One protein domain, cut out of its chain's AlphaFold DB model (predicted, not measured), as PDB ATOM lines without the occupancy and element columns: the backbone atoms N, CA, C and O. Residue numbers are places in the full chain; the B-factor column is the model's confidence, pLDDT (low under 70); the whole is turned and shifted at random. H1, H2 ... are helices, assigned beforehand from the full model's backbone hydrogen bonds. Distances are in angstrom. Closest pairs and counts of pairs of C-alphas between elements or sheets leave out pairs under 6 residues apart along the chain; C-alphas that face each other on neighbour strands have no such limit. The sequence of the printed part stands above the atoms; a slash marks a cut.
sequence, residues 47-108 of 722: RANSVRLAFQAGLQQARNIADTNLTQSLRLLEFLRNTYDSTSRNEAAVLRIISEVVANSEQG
ATOM      1  N   ARG A  47      47.817  29.292  47.706       71.00
ATOM      2  CA  ARG A  47      48.756  28.642  46.777       71.00
ATOM      3  C   ARG A  47      48.413  27.168  46.573       71.00
ATOM      4  O   ARG A  47      48.353  26.721  45.431       71.00
ATOM      5  N   ALA A  48      48.124  26.437  47.650       76.12
ATOM      6  CA  ALA A  48      47.710  25.038  47.566       76.12
ATOM      7  C   ALA A  48      46.415  24.866  46.747       76.12
ATOM      8  O   ALA A  48      46.319  23.958  45.921       76.12
ATOM      9  N   ASN A  49      45.442  25.768  46.913       81.81
ATOM     10  CA  ASN A  49      44.196  25.746  46.146       81.81
ATOM     11  C   ASN A  49      44.410  26.056  44.657       81.81
ATOM     12  O   ASN A  49      43.831  25.367  43.819       81.81
ATOM     13  N   SER A  50      45.248  27.039  44.314       76.25
ATOM     14  CA  SER A  50      45.549  27.379  42.916       76.25
ATOM     15  C   SER A  50      46.268  26.244  42.191       76.25
ATOM     16  O   SER A  50      45.894  25.896  41.074       76.25
ATOM     17  N   VAL A  51      47.246  25.611  42.848       82.12
ATOM     18  CA  VAL A  51      47.954  24.427  42.332       82.12
ATOM     19  C   VAL A  51      46.972  23.278  42.087       82.12
ATOM     20  O   VAL A  51      46.998  22.653  41.029       82.12
ATOM     21  N   ARG A  52      46.045  23.040  43.025       85.44
ATOM     22  CA  ARG A  52      45.006  22.012  42.881       85.44
ATOM     23  C   ARG A  52      44.074  22.284  41.695       85.44
ATOM     24  O   ARG A  52      43.750  21.352  40.966       85.44
ATOM     25  N   LEU A  53      43.643  23.532  41.503       87.12
ATOM     26  CA  LEU A  53      42.761  23.913  40.394       87.12
ATOM     27  C   LEU A  53      43.461  23.787  39.035       87.12
ATOM     28  O   LEU A  53      42.868  23.248  38.105       87.12
ATOM     29  N   ALA A  54      44.721  24.218  38.931       83.50
ATOM     30  CA  ALA A  54      45.515  24.074  37.711       83.50
ATOM     31  C   ALA A  54      45.713  22.597  37.334       83.50
ATOM     32  O   ALA A  54      45.524  22.217  36.179       83.50
ATOM     33  N   PHE A  55      46.003  21.748  38.323       91.38
ATOM     34  CA  PHE A  55      46.111  20.306  38.126       91.38
ATOM     35  C   PHE A  55      44.785  19.688  37.651       91.38
ATOM     36  O   PHE A  55      44.764  18.955  36.666       91.38
ATOM     37  N   GLN A  56      43.655  20.032  38.280       90.81
ATOM     38  CA  GLN A  56      42.330  19.550  37.862       90.81
ATOM     39  C   GLN A  56      41.951  19.997  36.442       90.81
ATOM     40  O   GLN A  56      41.415  19.196  35.677       90.81
ATOM     41  N   ALA A  57      42.253  21.246  36.077       91.56
ATOM     42  CA  ALA A  57      42.026  21.754  34.728       91.56
ATOM     43  C   ALA A  57      42.866  20.992  33.689       91.56
ATOM     44  O   ALA A  57      42.335  20.579  32.659       91.56
ATOM     45  N   GLY A  58      44.141  20.725  33.994       90.25
ATOM     46  CA  GLY A  58      45.015  19.922  33.139       90.25
ATOM     47  C   GLY A  58      44.506  18.490  32.942       90.25
ATOM     48  O   GLY A  58      44.487  17.996  31.815       90.25
ATOM     49  N   LEU A  59      44.028  17.837  34.008       92.94
ATOM     50  CA  LEU A  59      43.436  16.497  33.914       92.94
ATOM     51  C   LEU A  59      42.179  16.483  33.030       92.94
ATOM     52  O   LEU A  59      41.994  15.563  32.232       92.94
ATOM     53  N   GLN A  60      41.324  17.503  33.139       93.94
ATOM     54  CA  GLN A  60      40.139  17.618  32.290       93.94
ATOM     55  C   GLN A  60      40.511  17.884  30.825       93.94
ATOM     56  O   GLN A  60      39.904  17.312  29.922       93.94
ATOM     57  N   GLN A  61      41.534  18.702  30.576       93.50
ATOM     58  CA  GLN A  61      42.033  18.948  29.227       93.50
ATOM     59  C   GLN A  61      42.619  17.677  28.599       93.50
ATOM     60  O   GLN A  61      42.332  17.394  27.439       93.50
ATOM     61  N   ALA A  62      43.368  16.872  29.359       91.31
ATOM     62  CA  ALA A  62      43.878  15.587  28.882       91.31
ATOM     63  C   ALA A  62      42.746  14.635  28.466       91.31
ATOM     64  O   ALA A  62      42.822  14.020  27.404       91.31
ATOM     65  N   ARG A  63      41.658  14.572  29.248       93.56
ATOM     66  CA  ARG A  63      40.453  13.811  28.877       93.56
ATOM     67  C   ARG A  63      39.839  14.301  27.570       93.56
ATOM     68  O   ARG A  63      39.579  13.488  26.696       93.56
ATOM     69  N   ASN A  64      39.675  15.611  27.408       92.94
ATOM     70  CA  ASN A  64      39.096  16.175  26.187       92.94
ATOM     71  C   ASN A  64      39.985  15.923  24.951       92.94
ATOM     72  O   ASN A  64      39.482  15.717  23.851       92.94
ATOM     73  N   ILE A  65      41.313  15.936  25.120       94.94
ATOM     74  CA  ILE A  65      42.266  15.643  24.039       94.94
ATOM     75  C   ILE A  65      42.255  14.150  23.693       94.94
ATOM     76  O   ILE A  65      42.434  13.805  22.530       94.94
ATOM     77  N   ALA A  66      42.028  13.260  24.663       93.00
ATOM     78  CA  ALA A  66      42.084  11.812  24.460       93.00
ATOM     79  C   ALA A  66      41.153  11.310  23.344       93.00
ATOM     80  O   ALA A  66      41.544  10.410  22.604       93.00
ATOM     81  N   ASP A  67      39.985  11.937  23.177       86.94
ATOM     82  CA  ASP A  67      39.007  11.572  22.143       86.94
ATOM     83  C   ASP A  67      39.484  11.903  20.715       86.94
ATOM     84  O   ASP A  67      39.007  11.316  19.747       86.94
ATOM     85  N   THR A  68      40.434  12.832  20.566       90.00
ATOM     86  CA  THR A  68      40.911  13.325  19.258       90.00
ATOM     87  C   THR A  68      42.374  12.989  18.976       90.00
ATOM     88  O   THR A  68      42.752  12.783  17.825       90.00
ATOM     89  N   ASN A  69      43.215  12.923  20.011       93.25
ATOM     90  CA  ASN A  69      44.650  12.698  19.897       93.25
ATOM     91  C   ASN A  69      45.223  12.040  21.166       93.25
ATOM     92  O   ASN A  69      45.709  12.701  22.090       93.25
ATOM     93  N   LEU A  70      45.223  10.705  21.183       90.69
ATOM     94  CA  LEU A  70      45.729   9.901  22.299       90.69
ATOM     95  C   LEU A  70      47.179  10.253  22.686       90.69
ATOM     96  O   LEU A  70      47.498  10.360  23.868       90.69
ATOM     97  N   THR A  71      48.061  10.487  21.709       89.56
ATOM     98  CA  THR A  71      49.476  10.801  21.967       89.56
ATOM     99  C   THR A  71      49.651  12.138  22.688       89.56
ATOM    100  O   THR A  71      50.466  12.236  23.606       89.56
ATOM    101  N   GLN A  72      48.891  13.168  22.309       88.50
ATOM    102  CA  GLN A  72      48.936  14.464  22.995       88.50
ATOM    103  C   GLN A  72      48.359  14.385  24.414       88.50
ATOM    104  O   GLN A  72      48.936  14.974  25.327       88.50
ATOM    105  N   SER A  73      47.284  13.615  24.618       93.44
ATOM    106  CA  SER A  73      46.722  13.355  25.951       93.44
ATOM    107  C   SER A  73      47.752  12.701  26.881       93.44
ATOM    108  O   SER A  73      47.983  13.191  27.987       93.44
ATOM    109  N   LEU A  74      48.455  11.662  26.410       91.44
ATOM    110  CA  LEU A  74      49.478  10.969  27.202       91.44
ATOM    111  C   LEU A  74      50.665  11.875  27.560       91.44
ATOM    112  O   LEU A  74      51.105  11.867  28.709       91.44
ATOM    113  N   ARG A  75      51.134  12.718  26.629       90.44
ATOM    114  CA  ARG A  75      52.194  13.707  26.907       90.44
ATOM    115  C   ARG A  75      51.765  14.743  27.945       90.44
ATOM    116  O   ARG A  75      52.559  15.111  28.807       90.44
ATOM    117  N   LEU A  76      50.514  15.205  27.884       90.44
ATOM    118  CA  LEU A  76      49.977  16.136  28.875       90.44
ATOM    119  C   LEU A  76      49.873  15.477  30.260       90.44
ATOM    120  O   LEU A  76      50.218  16.102  31.257       90.44
ATOM    121  N   LEU A  77      49.454  14.210  30.335       91.75
ATOM    122  CA  LEU A  77      49.398  13.459  31.595       91.75
ATOM    123  C   LEU A  77      50.791  13.221  32.192       91.75
ATOM    124  O   LEU A  77      50.961  13.360  33.402       91.75
ATOM    125  N   GLU A  78      51.798  12.934  31.364       90.00
ATOM    126  CA  GLU A  78      53.195  12.816  31.797       90.00
ATOM    127  C   GLU A  78      53.750  14.155  32.308       90.00
ATOM    128  O   GLU A  78      54.374  14.215  33.367       90.00
ATOM    129  N   PHE A  79      53.443  15.254  31.616       91.50
ATOM    130  CA  PHE A  79      53.784  16.596  32.077       91.50
ATOM    131  C   PHE A  79      53.132  16.926  33.429       91.50
ATOM    132  O   PHE A  79      53.808  17.410  34.339       91.50
ATOM    133  N   LEU A  80      51.834  16.643  33.592       90.00
ATOM    134  CA  LEU A  80      51.114  16.876  34.848       90.00
ATOM    135  C   LEU A  80      51.664  16.017  35.990       90.00
ATOM    136  O   LEU A  80      51.778  16.514  37.109       90.00
ATOM    137  N   ARG A  81      52.047  14.767  35.707       88.31
ATOM    138  CA  ARG A  81      52.738  13.900  36.665       88.31
ATOM    139  C   ARG A  81      54.045  14.539  37.125       88.31
ATOM    140  O   ARG A  81      54.180  14.808  38.309       88.31
ATOM    141  N   ASN A  82      54.941  14.873  36.198       85.69
ATOM    142  CA  ASN A  82      56.273  15.399  36.521       85.69
ATOM    143  C   ASN A  82      56.231  16.781  37.198       85.69
ATOM    144  O   ASN A  82      57.103  17.115  37.996       85.69
ATOM    145  N   THR A  83      55.219  17.597  36.891       84.38
ATOM    146  CA  THR A  83      55.112  18.971  37.408       84.38
ATOM    147  C   THR A  83      54.488  19.033  38.805       84.38
ATOM    148  O   THR A  83      54.831  19.912  39.595       84.38
ATOM    149  N   TYR A  84      53.572  18.114  39.132       82.62
ATOM    150  CA  TYR A  84      52.763  18.166  40.358       82.62
ATOM    151  C   TYR A  84      53.030  16.995  41.327       82.62
ATOM    152  O   TYR A  84      52.213  16.735  42.219       82.62
ATOM    153  N   ASP A  85      54.187  16.335  41.183       64.06
ATOM    154  CA  ASP A  85      54.585  15.049  41.791       64.06
ATOM    155  C   ASP A  85      54.828  15.051  43.317       64.06
ATOM    156  O   ASP A  85      55.500  14.187  43.871       64.06
ATOM    157  N   SER A  86      54.315  16.035  44.057       51.34
ATOM    158  CA  SER A  86      54.616  16.152  45.491       51.34
ATOM    159  C   SER A  86      53.657  15.388  46.408       51.34
ATOM    160  O   SER A  86      53.884  15.346  47.617       51.34
ATOM    161  N   THR A  87      52.585  14.773  45.886       73.62
ATOM    162  CA  THR A  87      51.645  14.001  46.717       73.62
ATOM    163  C   THR A  87      51.162  12.726  46.028       73.62
ATOM    164  O   THR A  87      50.717  12.759  44.883       73.62
ATOM    165  N   SER A  88      51.131  11.617  46.775       66.88
ATOM    166  CA  SER A  88      50.630  10.304  46.324       66.88
ATOM    167  C   SER A  88      49.197  10.331  45.772       66.88
ATOM    168  O   SER A  88      48.793   9.457  45.008       66.88
ATOM    169  N   ARG A  89      48.408  11.355  46.124       74.19
ATOM    170  CA  ARG A  89      47.056  11.565  45.589       74.19
ATOM    171  C   ARG A  89      47.050  12.061  44.142       74.19
ATOM    172  O   ARG A  89      46.154  11.675  43.397       74.19
ATOM    173  N   ASN A  90      48.010  12.899  43.747       80.94
ATOM    174  CA  ASN A  90      48.095  13.411  42.377       80.94
ATOM    175  C   ASN A  90      48.533  12.304  41.417       80.94
ATOM    176  O   ASN A  90      47.927  12.137  40.362       80.94
ATOM    177  N   GLU A  91      49.507  11.491  41.825       80.25
ATOM    178  CA  GLU A  91      49.966  10.335  41.055       80.25
ATOM    179  C   GLU A  91      48.829   9.328  40.820       80.25
ATOM    180  O   GLU A  91      48.555   8.956  39.680       80.25
ATOM    181  N   ALA A  92      48.076   8.975  41.868       83.06
ATOM    182  CA  ALA A  92      46.918   8.091  41.738       83.06
ATOM    183  C   ALA A  92      45.841   8.653  40.790       83.06
ATOM    184  O   ALA A  92      45.228   7.896  40.037       83.06
ATOM    185  N   ALA A  93      45.615   9.972  40.793       83.44
ATOM    186  CA  ALA A  93      44.667  10.613  39.884       83.44
ATOM    187  C   ALA A  93      45.138  10.562  38.420       83.44
ATOM    188  O   ALA A  93      44.330  10.253  37.542       83.44
ATOM    189  N   VAL A  94      46.429  10.806  38.156       84.62
ATOM    190  CA  VAL A  94      47.006  10.678  36.806       84.62
ATOM    191  C   VAL A  94      46.923   9.234  36.323       84.62
ATOM    192  O   VAL A  94      46.414   8.995  35.231       84.62
ATOM    193  N   LEU A  95      47.348   8.266  37.139       85.31
ATOM    194  CA  LEU A  95      47.317   6.845  36.777       85.31
ATOM    195  C   LEU A  95      45.892   6.355  36.499       85.31
ATOM    196  O   LEU A  95      45.674   5.602  35.550       85.31
ATOM    197  N   ARG A  96      44.903   6.839  37.262       88.38
ATOM    198  CA  ARG A  96      43.495   6.535  36.995       88.38
ATOM    199  C   ARG A  96      43.054   7.063  35.632       88.38
ATOM    200  O   ARG A  96      42.446   6.315  34.875       88.38
ATOM    201  N   ILE A  97      43.387   8.307  35.284       84.44
ATOM    202  CA  ILE A  97      43.016   8.870  33.977       84.44
ATOM    203  C   ILE A  97      43.762   8.180  32.834       84.44
ATOM    204  O   ILE A  97      43.145   7.918  31.809       84.44
ATOM    205  N   ILE A  98      45.033   7.808  33.014       84.06
ATOM    206  CA  ILE A  98      45.760   6.993  32.030       84.06
ATOM    207  C   ILE A  98      45.008   5.677  31.783       84.06
ATOM    208  O   ILE A  98      44.762   5.331  30.630       84.06
ATOM    209  N   SER A  99      44.570   4.981  32.839       84.06
ATOM    210  CA  SER A  99      43.794   3.740  32.690       84.06
ATOM    211  C   SER A  99      42.437   3.950  32.000       84.06
ATOM    212  O   SER A  99      42.085   3.168  31.120       84.06
ATOM    213  N   GLU A 100      41.713   5.028  32.328       87.88
ATOM    214  CA  GLU A 100      40.441   5.397  31.683       87.88
ATOM    215  C   GLU A 100      40.640   5.684  30.179       87.88
ATOM    216  O   GLU A 100      39.899   5.173  29.340       87.88
ATOM    217  N   VAL A 101      41.667   6.464  29.827       84.56
ATOM    218  CA  VAL A 101      41.982   6.851  28.443       84.56
ATOM    219  C   VAL A 101      42.384   5.638  27.598       84.56
ATOM    220  O   VAL A 101      41.921   5.497  26.465       84.56
ATOM    221  N   VAL A 102      43.197   4.732  28.148       81.69
ATOM    222  CA  VAL A 102      43.598   3.499  27.457       81.69
ATOM    223  C   VAL A 102      42.393   2.579  27.247       81.69
ATOM    224  O   VAL A 102      42.155   2.155  26.117       81.69
ATOM    225  N   ALA A 103      41.573   2.351  28.277       80.56
ATOM    226  CA  ALA A 103      40.389   1.493  28.177       80.56
ATOM    227  C   ALA A 103      39.376   1.996  27.130       80.56
ATOM    228  O   ALA A 103      38.828   1.206  26.358       80.56
ATOM    229  N   ASN A 104      39.162   3.313  27.046       77.81
ATOM    230  CA  ASN A 104      38.266   3.900  26.046       77.81
ATOM    231  C   ASN A 104      38.809   3.754  24.615       77.81
ATOM    232  O   ASN A 104      38.036   3.511  23.685       77.81
ATOM    233  N   SER A 105      40.130   3.844  24.432       78.00
ATOM    234  CA  SER A 105      40.759   3.649  23.118       78.00
ATOM    235  C   SER A 105      40.594   2.213  22.597       78.00
ATOM    236  O   SER A 105      40.308   2.009  21.414       78.00
ATOM    237  N   GLU A 106      40.667   1.215  23.484       75.25
ATOM    238  CA  GLU A 106      40.448  -0.192  23.137       75.25
ATOM    239  C   GLU A 106      38.986  -0.465  22.755       75.25
ATOM    240  O   GLU A 106      38.717  -1.167  21.775       75.25
ATOM    241  N   GLN A 107      38.025   0.143  23.462       71.75
ATOM    242  CA  GLN A 107      36.601   0.016  23.130       71.75
ATOM    243  C   GLN A 107      36.238   0.693  21.800       71.75
ATOM    244  O   GLN A 107      35.467   0.128  21.017       71.75
ATOM    245  N   GLY A 108      36.821   1.860  21.504       65.25
ATOM    246  CA  GLY A 108      36.634   2.553  20.223       65.25
ATOM    247  C   GLY A 108      37.136   1.730  19.031       65.25
ATOM    248  O   GLY A 108      36.455   1.623  18.006       65.25
TER     249      GLY A 108
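What this domain is: This is residues 47 to 108 of the 722 residues of an uncharacterized protein of Spirosoma endbachense (UniProt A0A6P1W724). Three helices, H1, H2 and H3, stand side by side at shallow tilts in an up-and-down bundle, each running against the one before it, with two tight links folding the chain back on itself into a rod. The centres of H3, H2 and H1 make a triangle, and the first residues of H1 and the last residues of H3 lie at opposite ends of the rod. You are reading 62 printed residues with three named helices, in the order H1, H2, H3 along the chain, and no named strand; the class is all helix. The whole is compact, with a radius of gyration of the C-alphas of 11.5 A, and the C-alphas span 39 by 19 by 15 A.

Where its parts are: Begin with the longest helix, H3, residues 88 to 108. Find C-alpha 88 at (50.630, 10.304, 46.324); from there the helix runs 30.6 A to C-alpha 108 at (36.634, 2.553, 20.223), with z falling along the way. Next look at H2, residues 70 to 83, which is 20.0 A from first to last C-alpha and runs with z rising. Then go to the first printed residue, where H1, residues 47 to 66, begins with C-alpha 47 at (48.756, 28.642, 46.777) and runs 28.7 A to C-alpha 66.

How they stand to each other: Start at H3 and look across to H2: the two touch, and their closest C-alphas, those of Arg 81 and Glu 91, are 6.3 A apart. H2 and H3 form a helical hairpin, running opposite ways at a shallow tilt of 4 degrees. From H2 go on to H1, which touches it with 17 pairs of C-alphas within 8 A; the closest are those of Ala 62 and Ser 73, 4.7 A apart. H1 and H2 are also a helical hairpin, running opposite ways at a shallow tilt of 15 degrees. H1 and H3 run the same way at a shallow tilt of 12 degrees. They touch through residues 59 to 66 of H1 and residues 94 to 101 of H3 alone, and the closest C-alphas, those of Ala 66 and Val 101, are 6.4 A apart. In the backbones of H1, H2 and H3 you will find every O i to N i+4 pair within hydrogen-bond range.

The domain as a whole: The two C-alphas farthest apart are those of Arg 47 and Gly 108, 39.1 A, and they are also the first and last of the printed part. The printed part has no cut. The links from H1 to H2, 3 residues, and from H2 to H3, 4 residues, are tight. The mean pLDDT of the printed part is 84.4; look for values under 70 at residues 85 to 86, residue 88 and residue 108.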